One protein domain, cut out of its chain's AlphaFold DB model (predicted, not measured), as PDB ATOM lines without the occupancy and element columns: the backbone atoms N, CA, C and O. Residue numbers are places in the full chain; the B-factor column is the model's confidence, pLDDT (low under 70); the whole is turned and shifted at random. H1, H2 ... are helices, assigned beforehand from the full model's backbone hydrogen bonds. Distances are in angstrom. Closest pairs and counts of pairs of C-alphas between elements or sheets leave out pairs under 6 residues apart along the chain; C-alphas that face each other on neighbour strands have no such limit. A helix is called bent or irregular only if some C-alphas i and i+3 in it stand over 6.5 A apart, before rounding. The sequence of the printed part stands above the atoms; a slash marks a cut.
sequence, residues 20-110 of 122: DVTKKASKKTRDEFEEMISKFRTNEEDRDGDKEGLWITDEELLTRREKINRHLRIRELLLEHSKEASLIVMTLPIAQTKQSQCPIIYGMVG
ATOM      1  N   ASP A  20     262.625 333.134 314.802       84.75
ATOM      2  CA  ASP A  20     261.778 334.011 313.991       84.75
ATOM      3  C   ASP A  20     261.348 335.319 314.672       84.75
ATOM      4  O   ASP A  20     260.501 336.045 314.149       84.75
ATOM      5  N   VAL A  21     261.922 335.640 315.831       84.75
ATOM      6  CA  VAL A  21     261.556 336.816 316.640       84.75
ATOM      7  C   VAL A  21     261.961 338.139 315.975       84.75
ATOM      8  O   VAL A  21     261.349 339.176 316.226       84.75
ATOM      9  N   THR A  22     262.977 338.125 315.109       85.12
ATOM     10  CA  THR A  22     263.448 339.309 314.367       85.12
ATOM     11  C   THR A  22     262.776 339.476 313.006       85.12
ATOM     12  O   THR A  22     262.996 340.488 312.337       85.12
ATOM     13  N   LYS A  23     261.938 338.517 312.586       91.94
ATOM     14  CA  LYS A  23     261.198 338.623 311.327       91.94
ATOM     15  C   LYS A  23     260.207 339.783 311.380       91.94
ATOM     16  O   LYS A  23     259.752 340.223 312.439       91.94
ATOM     17  N   LYS A  24     259.864 340.297 310.201       92.25
ATOM     18  CA  LYS A  24     258.843 341.333 310.064       92.25
ATOM     19  C   LYS A  24     257.490 340.765 310.506       92.25
ATOM     20  O   LYS A  24     257.110 339.694 310.042       92.25
ATOM     21  N   ALA A  25     256.792 341.484 311.383       92.12
ATOM     22  CA  ALA A  25     255.438 341.120 311.793       92.12
ATOM     23  C   ALA A  25     254.475 341.148 310.594       92.12
ATOM     24  O   ALA A  25     254.707 341.876 309.616       92.12
ATOM     25  N   SER A  26     253.393 340.375 310.682       93.75
ATOM     26  CA  SER A  26     252.352 340.308 309.658       93.75
ATOM     27  C   SER A  26     251.759 341.686 309.389       93.75
ATOM     28  O   SER A  26     251.661 342.537 310.278       93.75
ATOM     29  N   LYS A  27     251.324 341.901 308.145       94.00
ATOM     30  CA  LYS A  27     250.662 343.145 307.745       94.00
ATOM     31  C   LYS A  27     249.454 343.435 308.643       94.00
ATOM     32  O   LYS A  27     249.358 344.533 309.163       94.00
ATOM     33  N   LYS A  28     248.630 342.419 308.924       93.38
ATOM     34  CA  LYS A  28     247.452 342.543 309.794       93.38
ATOM     35  C   LYS A  28     247.806 343.119 311.172       93.38
ATOM     36  O   LYS A  28     247.201 344.085 311.607       93.38
ATOM     37  N   THR A  29     248.819 342.559 311.828       91.44
ATOM     38  CA  THR A  29     249.269 342.990 313.162       91.44
ATOM     39  C   THR A  29     249.820 344.415 313.153       91.44
ATOM     40  O   THR A  29     249.673 345.151 314.125       91.44
ATOM     41  N   ARG A  30     250.473 344.811 312.057       91.19
ATOM     42  CA  ARG A  30     250.978 346.176 311.881       91.19
ATOM     43  C   ARG A  30     249.841 347.169 311.663       91.19
ATOM     44  O   ARG A  30     249.900 348.249 312.233       91.19
ATOM     45  N   ASP A  31     248.831 346.790 310.887       91.94
ATOM     46  CA  ASP A  31     247.650 347.617 310.640       91.94
ATOM     47  C   ASP A  31     246.838 347.791 311.944       91.94
ATOM     48  O   ASP A  31     246.490 348.913 312.296       91.94
ATOM     49  N   GLU A  32     246.648 346.718 312.729       89.38
ATOM     50  CA  GLU A  32     246.041 346.776 314.078       89.38
ATOM     51  C   GLU A  32     246.815 347.712 315.023       89.38
ATOM     52  O   GLU A  32     246.225 348.458 315.807       89.38
ATOM     53  N   PHE A  33     248.148 347.667 314.970       88.69
ATOM     54  CA  PHE A  33     248.992 348.550 315.768       88.69
ATOM     55  C   PHE A  33     248.852 350.011 315.335       88.69
ATOM     56  O   PHE A  33     248.726 350.878 316.196       88.69
ATOM     57  N   GLU A  34     248.839 350.285 314.029       88.38
ATOM     58  CA  GLU A  34     248.676 351.638 313.490       88.38
ATOM     59  C   GLU A  34     247.325 352.243 313.899       88.38
ATOM     60  O   GLU A  34     247.261 353.383 314.359       88.38
ATOM     61  N   GLU A  35     246.250 351.453 313.831       88.31
ATOM     62  CA  GLU A  35     244.927 351.856 314.311       88.31
ATOM     63  C   GLU A  35     244.945 352.176 315.814       88.31
ATOM     64  O   GLU A  35     244.393 353.192 316.243       88.31
ATOM     65  N   MET A  36     245.636 351.362 316.618       84.44
ATOM     66  CA  MET A  36     245.763 351.571 318.063       84.44
ATOM     67  C   MET A  36     246.508 352.868 318.408       84.44
ATOM     68  O   MET A  36     246.085 353.589 319.314       84.44
ATOM     69  N   ILE A  37     247.600 353.176 317.701       82.38
ATOM     70  CA  ILE A  37     248.409 354.372 317.977       82.38
ATOM     71  C   ILE A  37     247.861 355.645 317.329       82.38
ATOM     72  O   ILE A  37     248.263 356.733 317.731       82.38
ATOM     73  N   SER A  38     246.939 355.533 316.367       81.56
ATOM     74  CA  SER A  38     246.382 356.670 315.615       81.56
ATOM     75  C   SER A  38     245.864 357.805 316.508       81.56
ATOM     76  O   SER A  38     246.054 358.974 316.194       81.56
ATOM     77  N   LYS A  39     245.285 357.470 317.668       75.31
ATOM     78  CA  LYS A  39     244.723 358.425 318.642       75.31
ATOM     79  C   LYS A  39     245.775 359.200 319.439       75.31
ATOM     80  O   LYS A  39     245.434 360.164 320.116       75.31
ATOM     81  N   PHE A  40     247.019 358.738 319.399       73.88
ATOM     82  CA  PHE A  40     248.154 359.312 320.115       73.88
ATOM     83  C   PHE A  40     249.148 359.988 319.160       73.88
ATOM     84  O   PHE A  40     250.160 360.513 319.613       73.88
ATOM     85  N   ARG A  41     248.892 359.968 317.845       76.38
ATOM     86  CA  ARG A  41     249.697 360.678 316.843       76.38
ATOM     87  C   ARG A  41     249.284 362.149 316.794       76.38
ATOM     88  O   ARG A  41     248.093 362.447 316.743       76.38
ATOM     89  N   THR A  42     250.265 363.043 316.755       66.12
ATOM     90  CA  THR A  42     250.053 364.494 316.638       66.12
ATOM     91  C   THR A  42     250.836 365.033 315.462       66.12
ATOM     92  O   THR A  42     252.027 364.755 315.338       66.12
ATOM     93  N   ASN A  43     250.178 365.841 314.633       56.59
ATOM     94  CA  ASN A  43     250.860 366.774 313.743       56.59
ATOM     95  C   ASN A  43     251.264 367.982 314.591       56.59
ATOM     96  O   ASN A  43     250.469 368.422 315.416       56.59
ATOM     97  N   GLU A  44     252.477 368.505 314.423       53.03
ATOM     98  CA  GLU A  44     253.127 369.476 315.324       53.03
ATOM     99  C   GLU A  44     252.368 370.793 315.630       53.03
ATOM    100  O   GLU A  44     252.881 371.621 316.386       53.03
ATOM    101  N   GLU A  45     251.169 370.984 315.081       49.47
ATOM    102  CA  GLU A  45     250.351 372.198 315.122       49.47
ATOM    103  C   GLU A  45     249.377 372.263 316.324       49.47
ATOM    104  O   GLU A  45     249.029 373.361 316.743       49.47
ATOM    105  N   ASP A  46     249.032 371.139 316.971       48.19
ATOM    106  CA  ASP A  46     248.130 371.097 318.148       48.19
ATOM    107  C   ASP A  46     248.897 371.124 319.488       48.19
ATOM    108  O   ASP A  46     248.632 370.347 320.412       48.19
ATOM    109  N   ARG A  47     249.887 372.017 319.623       53.06
ATOM    110  CA  ARG A  47     250.569 372.267 320.910       53.06
ATOM    111  C   ARG A  47     249.715 373.155 321.824       53.06
ATOM    112  O   ARG A  47     250.203 374.147 322.358       53.06
ATOM    113  N   ASP A  48     248.451 372.798 322.030       46.78
ATOM    114  CA  ASP A  48     247.629 373.419 323.069       46.78
ATOM    115  C   ASP A  48     248.028 372.841 324.436       46.78
ATOM    116  O   ASP A  48     247.574 371.773 324.848       46.78
ATOM    117  N   GLY A  49     248.970 373.544 325.071       47.81
ATOM    118  CA  GLY A  49     249.163 373.821 326.507       47.81
ATOM    119  C   GLY A  49     249.027 372.759 327.610       47.81
ATOM    120  O   GLY A  49     249.701 372.914 328.619       47.81
ATOM    121  N   ASP A  50     248.226 371.699 327.478       47.50
ATOM    122  CA  ASP A  50     247.728 370.940 328.644       47.50
ATOM    123  C   ASP A  50     247.935 369.412 328.579       47.50
ATOM    124  O   ASP A  50     247.521 368.682 329.483       47.50
ATOM    125  N   LYS A  51     248.584 368.882 327.533       52.69
ATOM    126  CA  LYS A  51     248.849 367.433 327.382       52.69
ATOM    127  C   LYS A  51     250.329 367.133 327.166       52.69
ATOM    128  O   LYS A  51     250.718 366.586 326.135       52.69
ATOM    129  N   GLU A  52     251.175 367.484 328.127       49.75
ATOM    130  CA  GLU A  52     252.574 367.050 328.090       49.75
ATOM    131  C   GLU A  52     252.667 365.510 328.153       49.75
ATOM    132  O   GLU A  52     252.157 364.879 329.076       49.75
ATOM    133  N   GLY A  53     253.306 364.893 327.151       55.38
ATOM    134  CA  GLY A  53     253.721 363.482 327.182       55.38
ATOM    135  C   GLY A  53     252.769 362.438 326.577       55.38
ATOM    136  O   GLY A  53     253.089 361.255 326.604       55.38
ATOM    137  N   LEU A  54     251.621 362.820 326.008       58.31
ATOM    138  CA  LEU A  54     250.657 361.864 325.415       58.31
ATOM    139  C   LEU A  54     250.767 361.693 323.896       58.31
ATOM    140  O   LEU A  54     250.034 360.891 323.314       58.31
ATOM    141  N   TRP A  55     251.672 362.433 323.268       67.75
ATOM    142  CA  TRP A  55     251.796 362.507 321.822       67.75
ATOM    143  C   TRP A  55     253.004 361.714 321.339       67.75
ATOM    144  O   TRP A  55     254.056 361.717 321.975       67.75
ATOM    145  N   ILE A  56     252.837 361.028 320.214       73.56
ATOM    146  CA  ILE A  56     253.877 360.260 319.544       73.56
ATOM    147  C   ILE A  56     254.208 360.968 318.236       73.56
ATOM    148  O   ILE A  56     253.335 361.142 317.382       73.56
ATOM    149  N   THR A  57     255.477 361.323 318.067       78.44
ATOM    150  CA  THR A  57     255.981 361.893 316.812       78.44
ATOM    151  C   THR A  57     256.377 360.800 315.817       78.44
ATOM    152  O   THR A  57     256.753 359.680 316.187       78.44
ATOM    153  N   ASP A  58     256.331 361.123 314.523       80.50
ATOM    154  CA  ASP A  58     256.790 360.205 313.474       80.50
ATOM    155  C   ASP A  58     258.284 359.878 313.601       80.50
ATOM    156  O   ASP A  58     258.692 358.742 313.347       80.50
ATOM    157  N   GLU A  59     259.098 360.833 314.058       80.69
ATOM    158  CA  GLU A  59     260.523 360.622 314.318       80.69
ATOM    159  C   GLU A  59     260.747 359.558 315.403       80.69
ATOM    160  O   GLU A  59     261.512 358.611 315.200       80.69
ATOM    161  N   GLU A  60     260.008 359.619 316.514       79.31
ATOM    162  CA  GLU A  60     260.099 358.613 317.578       79.31
ATOM    163  C   GLU A  60     259.695 357.213 317.103       79.31
ATOM    164  O   GLU A  60     260.333 356.215 317.469       79.31
ATOM    165  N   LEU A  61     258.652 357.117 316.270       83.00
ATOM    166  CA  LEU A  61     258.225 355.850 315.670       83.00
ATOM    167  C   LEU A  61     259.283 355.291 314.721       83.00
ATOM    168  O   LEU A  61     259.505 354.075 314.692       83.00
ATOM    169  N   LEU A  62     259.962 356.160 313.974       85.12
ATOM    170  CA  LEU A  62     261.062 355.781 313.095       85.12
ATOM    171  C   LEU A  62     262.248 355.242 313.895       85.12
ATOM    172  O   LEU A  62     262.712 354.136 313.605       85.12
ATOM    173  N   THR A  63     262.682 355.948 314.941       85.38
ATOM    174  CA  THR A  63     263.797 355.516 315.798       85.38
ATOM    175  C   THR A  63     263.501 354.192 316.509       85.38
ATOM    176  O   THR A  63     264.400 353.376 316.721       85.38
ATOM    177  N   ARG A  64     262.239 353.936 316.883       83.31
ATOM    178  CA  ARG A  64     261.838 352.738 317.647       83.31
ATOM    179  C   ARG A  64     261.297 351.597 316.783       83.31
ATOM    180  O   ARG A  64     260.949 350.546 317.328       83.31
ATOM    181  N   ARG A  65     261.262 351.750 315.457       87.50
ATOM    182  CA  ARG A  65     260.630 350.818 314.507       87.50
ATOM    183  C   ARG A  65     261.026 349.354 314.709       87.50
ATOM    184  O   ARG A  65     260.161 348.480 314.690       87.50
ATOM    185  N   GLU A  66     262.311 349.068 314.902       88.19
ATOM    186  CA  GLU A  66     262.799 347.691 315.072       88.19
ATOM    187  C   GLU A  66     262.297 347.058 316.371       88.19
ATOM    188  O   GLU A  66     261.821 345.919 316.376       88.19
ATOM    189  N   LYS A  67     262.337 347.821 317.472       86.12
ATOM    190  CA  LYS A  67     261.802 347.387 318.766       86.12
ATOM    191  C   LYS A  67     260.303 347.146 318.658       86.12
ATOM    192  O   LYS A  67     259.837 346.110 319.119       86.12
ATOM    193  N   ILE A  68     259.562 348.053 318.023       87.44
ATOM    194  CA  ILE A  68     258.119 347.899 317.807       87.44
ATOM    195  C   ILE A  68     257.838 346.614 317.024       87.44
ATOM    196  O   ILE A  68     257.076 345.770 317.488       87.44
ATOM    197  N   ASN A  69     258.520 346.403 315.894       90.81
ATOM    198  CA  ASN A  69     258.338 345.199 315.085       90.81
ATOM    199  C   ASN A  69     258.600 343.915 315.883       90.81
ATOM    200  O   ASN A  69     257.833 342.961 315.772       90.81
ATOM    201  N   ARG A  70     259.647 343.897 316.715       89.81
ATOM    202  CA  ARG A  70     259.957 342.750 317.574       89.81
ATOM    203  C   ARG A  70     258.822 342.445 318.557       89.81
ATOM    204  O   ARG A  70     258.483 341.280 318.725       89.81
ATOM    205  N   HIS A  71     258.211 343.456 319.175       89.19
ATOM    206  CA  HIS A  71     257.077 343.243 320.085       89.19
ATOM    207  C   HIS A  71     255.837 342.730 319.348       89.19
ATOM    208  O   HIS A  71     255.197 341.793 319.819       89.19
ATOM    209  N   LEU A  72     255.542 343.274 318.163       91.56
ATOM    210  CA  LEU A  72     254.446 342.775 317.327       91.56
ATOM    211  C   LEU A  72     254.671 341.311 316.930       91.56
ATOM    212  O   LEU A  72     253.750 340.502 317.018       91.56
ATOM    213  N   ARG A  73     255.908 340.944 316.576       93.00
ATOM    214  CA  ARG A  73     256.255 339.560 316.240       93.00
ATOM    215  C   ARG A  73     256.158 338.624 317.447       93.00
ATOM    216  O   ARG A  73     255.678 337.505 317.308       93.00
ATOM    217  N   ILE A  74     256.571 339.071 318.634       91.75
ATOM    218  CA  ILE A  74     256.410 338.301 319.879       91.75
ATOM    219  C   ILE A  74     254.925 338.071 320.180       91.75
ATOM    220  O   ILE A  74     254.557 336.953 320.522       91.75
ATOM    221  N   ARG A  75     254.066 339.084 320.008       91.31
ATOM    222  CA  ARG A  75     252.614 338.939 320.194       91.31
ATOM    223  C   ARG A  75     252.032 337.853 319.289       91.31
ATOM    224  O   ARG A  75     251.248 337.042 319.764       91.31
ATOM    225  N   GLU A  76     252.421 337.820 318.016       93.00
ATOM    226  CA  GLU A  76     251.990 336.766 317.085       93.00
ATOM    227  C   GLU A  76     252.402 335.380 317.579       93.00
ATOM    228  O   GLU A  76     251.557 334.502 317.704       93.00
ATOM    229  N   LEU A  77     253.671 335.211 317.956       92.88
ATOM    230  CA  LEU A  77     254.187 333.938 318.461       92.88
ATOM    231  C   LEU A  77     253.484 333.491 319.753       92.88
ATOM    232  O   LEU A  77     253.229 332.303 319.936       92.88
ATOM    233  N   LEU A  78     253.141 334.428 320.642       92.44
ATOM    234  CA  LEU A  78     252.371 334.129 321.852       92.44
ATOM    235  C   LEU A  78     250.953 333.656 321.520       92.44
ATOM    236  O   LEU A  78     250.470 332.700 322.123       92.44
ATOM    237  N   LEU A  79     250.297 334.288 320.545       92.38
ATOM    238  CA  LEU A  79     248.975 333.867 320.079       92.38
ATOM    239  C   LEU A  79     249.021 332.531 319.321       92.38
ATOM    240  O   LEU A  79     248.055 331.779 319.371       92.38
ATOM    241  N   GLU A  80     250.120 332.222 318.638       92.62
ATOM    242  CA  GLU A  80     250.309 330.958 317.916       92.62
ATOM    243  C   GLU A  80     250.594 329.783 318.868       92.62
ATOM    244  O   GLU A  80     250.031 328.705 318.694       92.62
ATOM    245  N   HIS A  81     251.436 329.978 319.889       92.69
ATOM    246  CA  HIS A  81     251.948 328.881 320.724       92.69
ATOM    247  C   HIS A  81     251.390 328.833 322.148       92.69
ATOM    248  O   HIS A  81     251.580 327.839 322.847       92.69
ATOM    249  N   SER A  82     250.759 329.902 322.629       94.25
ATOM    250  CA  SER A  82     250.402 330.044 324.048       94.25
ATOM    251  C   SER A  82     249.005 330.623 324.275       94.25
ATOM    252  O   SER A  82     248.699 331.059 325.380       94.25
ATOM    253  N   LYS A  83     248.125 330.580 323.266       94.50
ATOM    254  CA  LYS A  83     246.740 331.077 323.363       94.50
ATOM    255  C   LYS A  83     245.913 330.407 324.465       94.50
ATOM    256  O   LYS A  83     245.067 331.058 325.065       94.50
ATOM    257  N   GLU A  84     246.151 329.122 324.714       95.38
ATOM    258  CA  GLU A  84     245.423 328.316 325.709       95.38
ATOM    259  C   GLU A  84     246.234 328.099 326.998       95.38
ATOM    260  O   GLU A  84     245.866 327.290 327.849       95.38
ATOM    261  N   ALA A  85     247.361 328.801 327.157       95.44
ATOM    262  CA  ALA A  85     248.192 328.671 328.345       95.44
ATOM    263  C   ALA A  85     247.490 329.266 329.575       95.44
ATOM    264  O   ALA A  85     246.927 330.357 329.518       95.44
ATOM    265  N   SER A  86     247.582 328.582 330.719       96.12
ATOM    266  CA  SER A  86     247.035 329.088 331.987       96.12
ATOM    267  C   SER A  86     247.833 330.268 332.553       96.12
ATOM    268  O   SER A  86     247.277 331.111 333.249       96.12
ATOM    269  N   LEU A  87     249.139 330.322 332.274       93.56
ATOM    270  CA  LEU A  87     250.036 331.393 332.698       93.56
ATOM    271  C   LEU A  87     251.152 331.571 331.669       93.56
ATOM    272  O   LEU A  87     251.768 330.596 331.240       93.56
ATOM    273  N   ILE A  88     251.444 332.824 331.327       92.69
ATOM    274  CA  ILE A  88     252.572 333.195 330.472       92.69
ATOM    275  C   ILE A  88     253.530 334.043 331.304       92.69
ATOM    276  O   ILE A  88     253.160 335.104 331.802       92.69
ATOM    277  N   VAL A  89     254.771 333.579 331.440       91.81
ATOM    278  CA  VAL A  89     255.852 334.340 332.076       91.81
ATOM    279  C   VAL A  89     256.754 334.888 330.978       91.81
ATOM    280  O   VAL A  89     257.374 334.125 330.239       91.81
ATOM    281  N   MET A  90     256.827 336.214 330.864       90.50
ATOM    282  CA  MET A  90     257.633 336.902 329.856       90.50
ATOM    283  C   MET A  90     258.538 337.958 330.485       90.50
ATOM    284  O   MET A  90     258.219 338.546 331.516       90.50
ATOM    285  N   THR A  91     259.679 338.217 329.851       87.44
ATOM    286  CA  THR A  91     260.558 339.321 330.247       87.44
ATOM    287  C   THR A  91     259.960 340.645 329.788       87.44
ATOM    288  O   THR A  91     259.665 340.811 328.603       87.44
ATOM    289  N   LEU A  92     259.813 341.593 330.712       81.31
ATOM    290  CA  LEU A  92     259.346 342.935 330.383       81.31
ATOM    291  C   LEU A  92     260.460 343.751 329.707       81.31
ATOM    292  O   LEU A  92     261.614 343.701 330.147       81.31
ATOM    293  N   PRO A  93     260.143 344.517 328.647       74.62
ATOM    294  CA  PRO A  93     261.102 345.428 328.046       74.62
ATOM    295  C   PRO A  93     261.413 346.571 329.016       74.62
ATOM    296  O   PRO A  93     260.521 347.284 329.466       74.62
ATOM    297  N   ILE A  94     262.696 346.774 329.311       73.94
ATOM    298  CA  ILE A  94     263.153 347.875 330.164       73.94
ATOM    299  C   ILE A  94     263.497 349.078 329.279       73.94
ATOM    300  O   ILE A  94     264.323 348.979 328.365       73.94
ATOM    301  N   ALA A  95     262.876 350.228 329.552       66.06
ATOM    302  CA  ALA A  95     263.247 351.504 328.947       66.06
ATOM    303  C   ALA A  95     264.416 352.132 329.719       66.06
ATOM    304  O   ALA A  95     264.388 352.197 330.943       66.06
ATOM    305  N   GLN A  96     265.448 352.595 329.012       61.28
ATOM    306  CA  GLN A  96     266.682 353.097 329.637       61.28
ATOM    307  C   GLN A  96     266.687 354.617 329.892       61.28
ATOM    308  O   GLN A  96     267.665 355.131 330.424       61.28
ATOM    309  N   THR A  97     265.637 355.369 329.528       49.72
ATOM    310  CA  THR A  97     265.655 356.845 329.598       49.72
ATOM    311  C   THR A  97     264.320 357.467 330.020       49.72
ATOM    312  O   THR A  97     263.246 356.994 329.646       49.72
ATOM    313  N   LYS A  98     264.405 358.602 330.741       49.34
ATOM    314  CA  LYS A  98     263.272 359.442 331.190       49.34
ATOM    315  C   LYS A  98     262.421 360.024 330.049       49.34
ATOM    316  O   LYS A  98     261.272 360.368 330.279       49.34
ATOM    317  N   GLN A  99     262.939 360.062 328.819       44.62
ATOM    318  CA  GLN A  99     262.196 360.444 327.602       44.62
ATOM    319  C   GLN A  99     261.180 359.378 327.146       44.62
ATOM    320  O   GLN A  99     260.635 359.438 326.051       44.62
ATOM    321  N   SER A 100     260.948 358.348 327.957       47.00
ATOM    322  CA  SER A 100     260.013 357.269 327.660       47.00
ATOM    323  C   SER A 100     258.749 357.371 328.512       47.00
ATOM    324  O   SER A 100     258.252 356.352 328.974       47.00
ATOM    325  N   GLN A 101     258.173 358.567 328.661       45.66
ATOM    326  CA  GLN A 101     256.723 358.683 328.881       45.66
ATOM    327  C   GLN A 101     255.988 358.416 327.559       45.66
ATOM    328  O   GLN A 101     255.189 359.210 327.098       45.66
ATOM    329  N   CYS A 102     256.340 357.333 326.871       51.09
ATOM    330  CA  CYS A 102     255.831 357.068 325.540       51.09
ATOM    331  C   CYS A 102     254.618 356.135 325.676       51.09
ATOM    332  O   CYS A 102     254.799 355.009 326.165       51.09
ATOM    333  N   PRO A 103     253.418 356.535 325.208       52.78
ATOM    334  CA  PRO A 103     252.216 355.696 325.205       52.78
ATOM    335  C   PRO A 103     252.433 354.333 324.536       52.78
ATOM    336  O   PRO A 103     251.682 353.401 324.785       52.78
ATOM    337  N   ILE A 104     253.488 354.184 323.729       56.44
ATOM    338  CA  ILE A 104     253.859 352.941 323.052       56.44
ATOM    339  C   ILE A 104     254.213 351.825 324.043       56.44
ATOM    340  O   ILE A 104     253.796 350.696 323.828       56.44
ATOM    341  N   ILE A 105     254.964 352.092 325.122       53.31
ATOM    342  CA  ILE A 105     255.320 351.018 326.074       53.31
ATOM    343  C   ILE A 105     254.099 350.629 326.908       53.31
ATOM    344  O   ILE A 105     253.835 349.443 327.078       53.31
ATOM    345  N   TYR A 106     253.315 351.607 327.362       55.84
ATOM    346  CA  TYR A 106     252.089 351.349 328.116       55.84
ATOM    347  C   TYR A 106     251.024 350.645 327.263       55.84
ATOM    348  O   TYR A 106     250.509 349.613 327.678       55.84
ATOM    349  N   GLY A 107     250.795 351.105 326.031       55.34
ATOM    350  CA  GLY A 107     249.904 350.459 325.065       55.34
ATOM    351  C   GLY A 107     250.373 349.070 324.616       55.34
ATOM    352  O   GLY A 107     249.554 348.259 324.191       55.34
ATOM    353  N   MET A 108     251.668 348.753 324.748       53.94
ATOM    354  CA  MET A 108     252.196 347.398 324.541       53.94
ATOM    355  C   MET A 108     252.016 346.474 325.754       53.94
ATOM    356  O   MET A 108     252.019 345.258 325.572       53.94
ATOM    357  N   VAL A 109     251.896 347.016 326.973       54.59
ATOM    358  CA  VAL A 109     251.865 346.245 328.231       54.59
ATOM    359  C   VAL A 109     250.441 346.014 328.749       54.59
ATOM    360  O   VAL A 109     250.200 345.000 329.399       54.59
ATOM    361  N   GLY A 110     249.475 346.881 328.445       47.44
ATOM    362  CA  GLY A 110     248.108 346.700 328.930       47.44
ATOM    363  C   GLY A 110     247.167 347.839 328.563       47.44
ATOM    364  O   GLY A 110     247.583 348.862 328.033       47.44
TER     365      GLY A 110
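This is residues 20 to 110 of the 122 residues of the protein "SLC12 domain-containing protein" of Armadillidium vulgare (UniProt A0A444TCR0). A long kinked helix, H2, runs along much of the longest axis, with H1 slanting past one side of it and short H3 near both, so placed that the three helix centres make a triangle. At one end the unnamed link of residues 41 to 57 makes a wide loop, and at the other the link of residues 82 to 102 folds back along the length of H2. The printed part has 91 residues with three named helices, H1, H2 and H3 in that order, and no named strand; its class is all helix, with 45 residues, under half, in named elements. It is only just loose, close to compact, with a radius of gyration of the C-alphas of 14.8 A, and elongated, spanning 45 by 26 by 21 A.

Start with H1, residues 27 to 40, and H2, residues 58 to 81: they only just touch, with 3 pairs of C-alphas within 8 A, the closest being Thr 29 and Leu 72 at 6.6 A. They run opposite ways at a steep tilt of 50 degrees. H3, residues 103 to 109, is close to H1 but not clearly touching; their closest C-alphas, of Phe 40 and Pro 103, are 7.4 A apart. H3 is also close to H2 but not clearly touching, with the C-alphas of His 71 and Met 108 closest at 7.8 A, and runs the same way at a shallow tilt of 13 degrees. Every O i to N i+4 pair is within hydrogen-bond range in H3, against 8 of 10 in H1 and 18 of 20 in H2.

Find C-alpha 27 at (250.662, 343.145, 307.745); from there H1 runs 20.5 A to Phe 40, only just irregular, with C-alphas 36 and 39 7.0 A apart. H2 runs 32.5 A from C-alpha 58 at (256.790, 360.205, 313.474) to His 81; it is irregular, with C-alphas 63 and 66 7.9 A apart, and has a kink of 66 degrees near residue 65. H3 runs 9.9 A from Pro 103 to C-alpha 109 at (251.865, 346.245, 328.231).

The two C-alphas farthest apart are those of Glu 45 and Ser 86, at 46.4 A. Both links are long, and the printed part has no cut. Residues 79 to 87, of which 79 to 81 belong to H2, stand free. Look in the B-factor column: the mean pLDDT of the printed part is 76.3, and residues 42 to 55 and 95 to 110 are under 70.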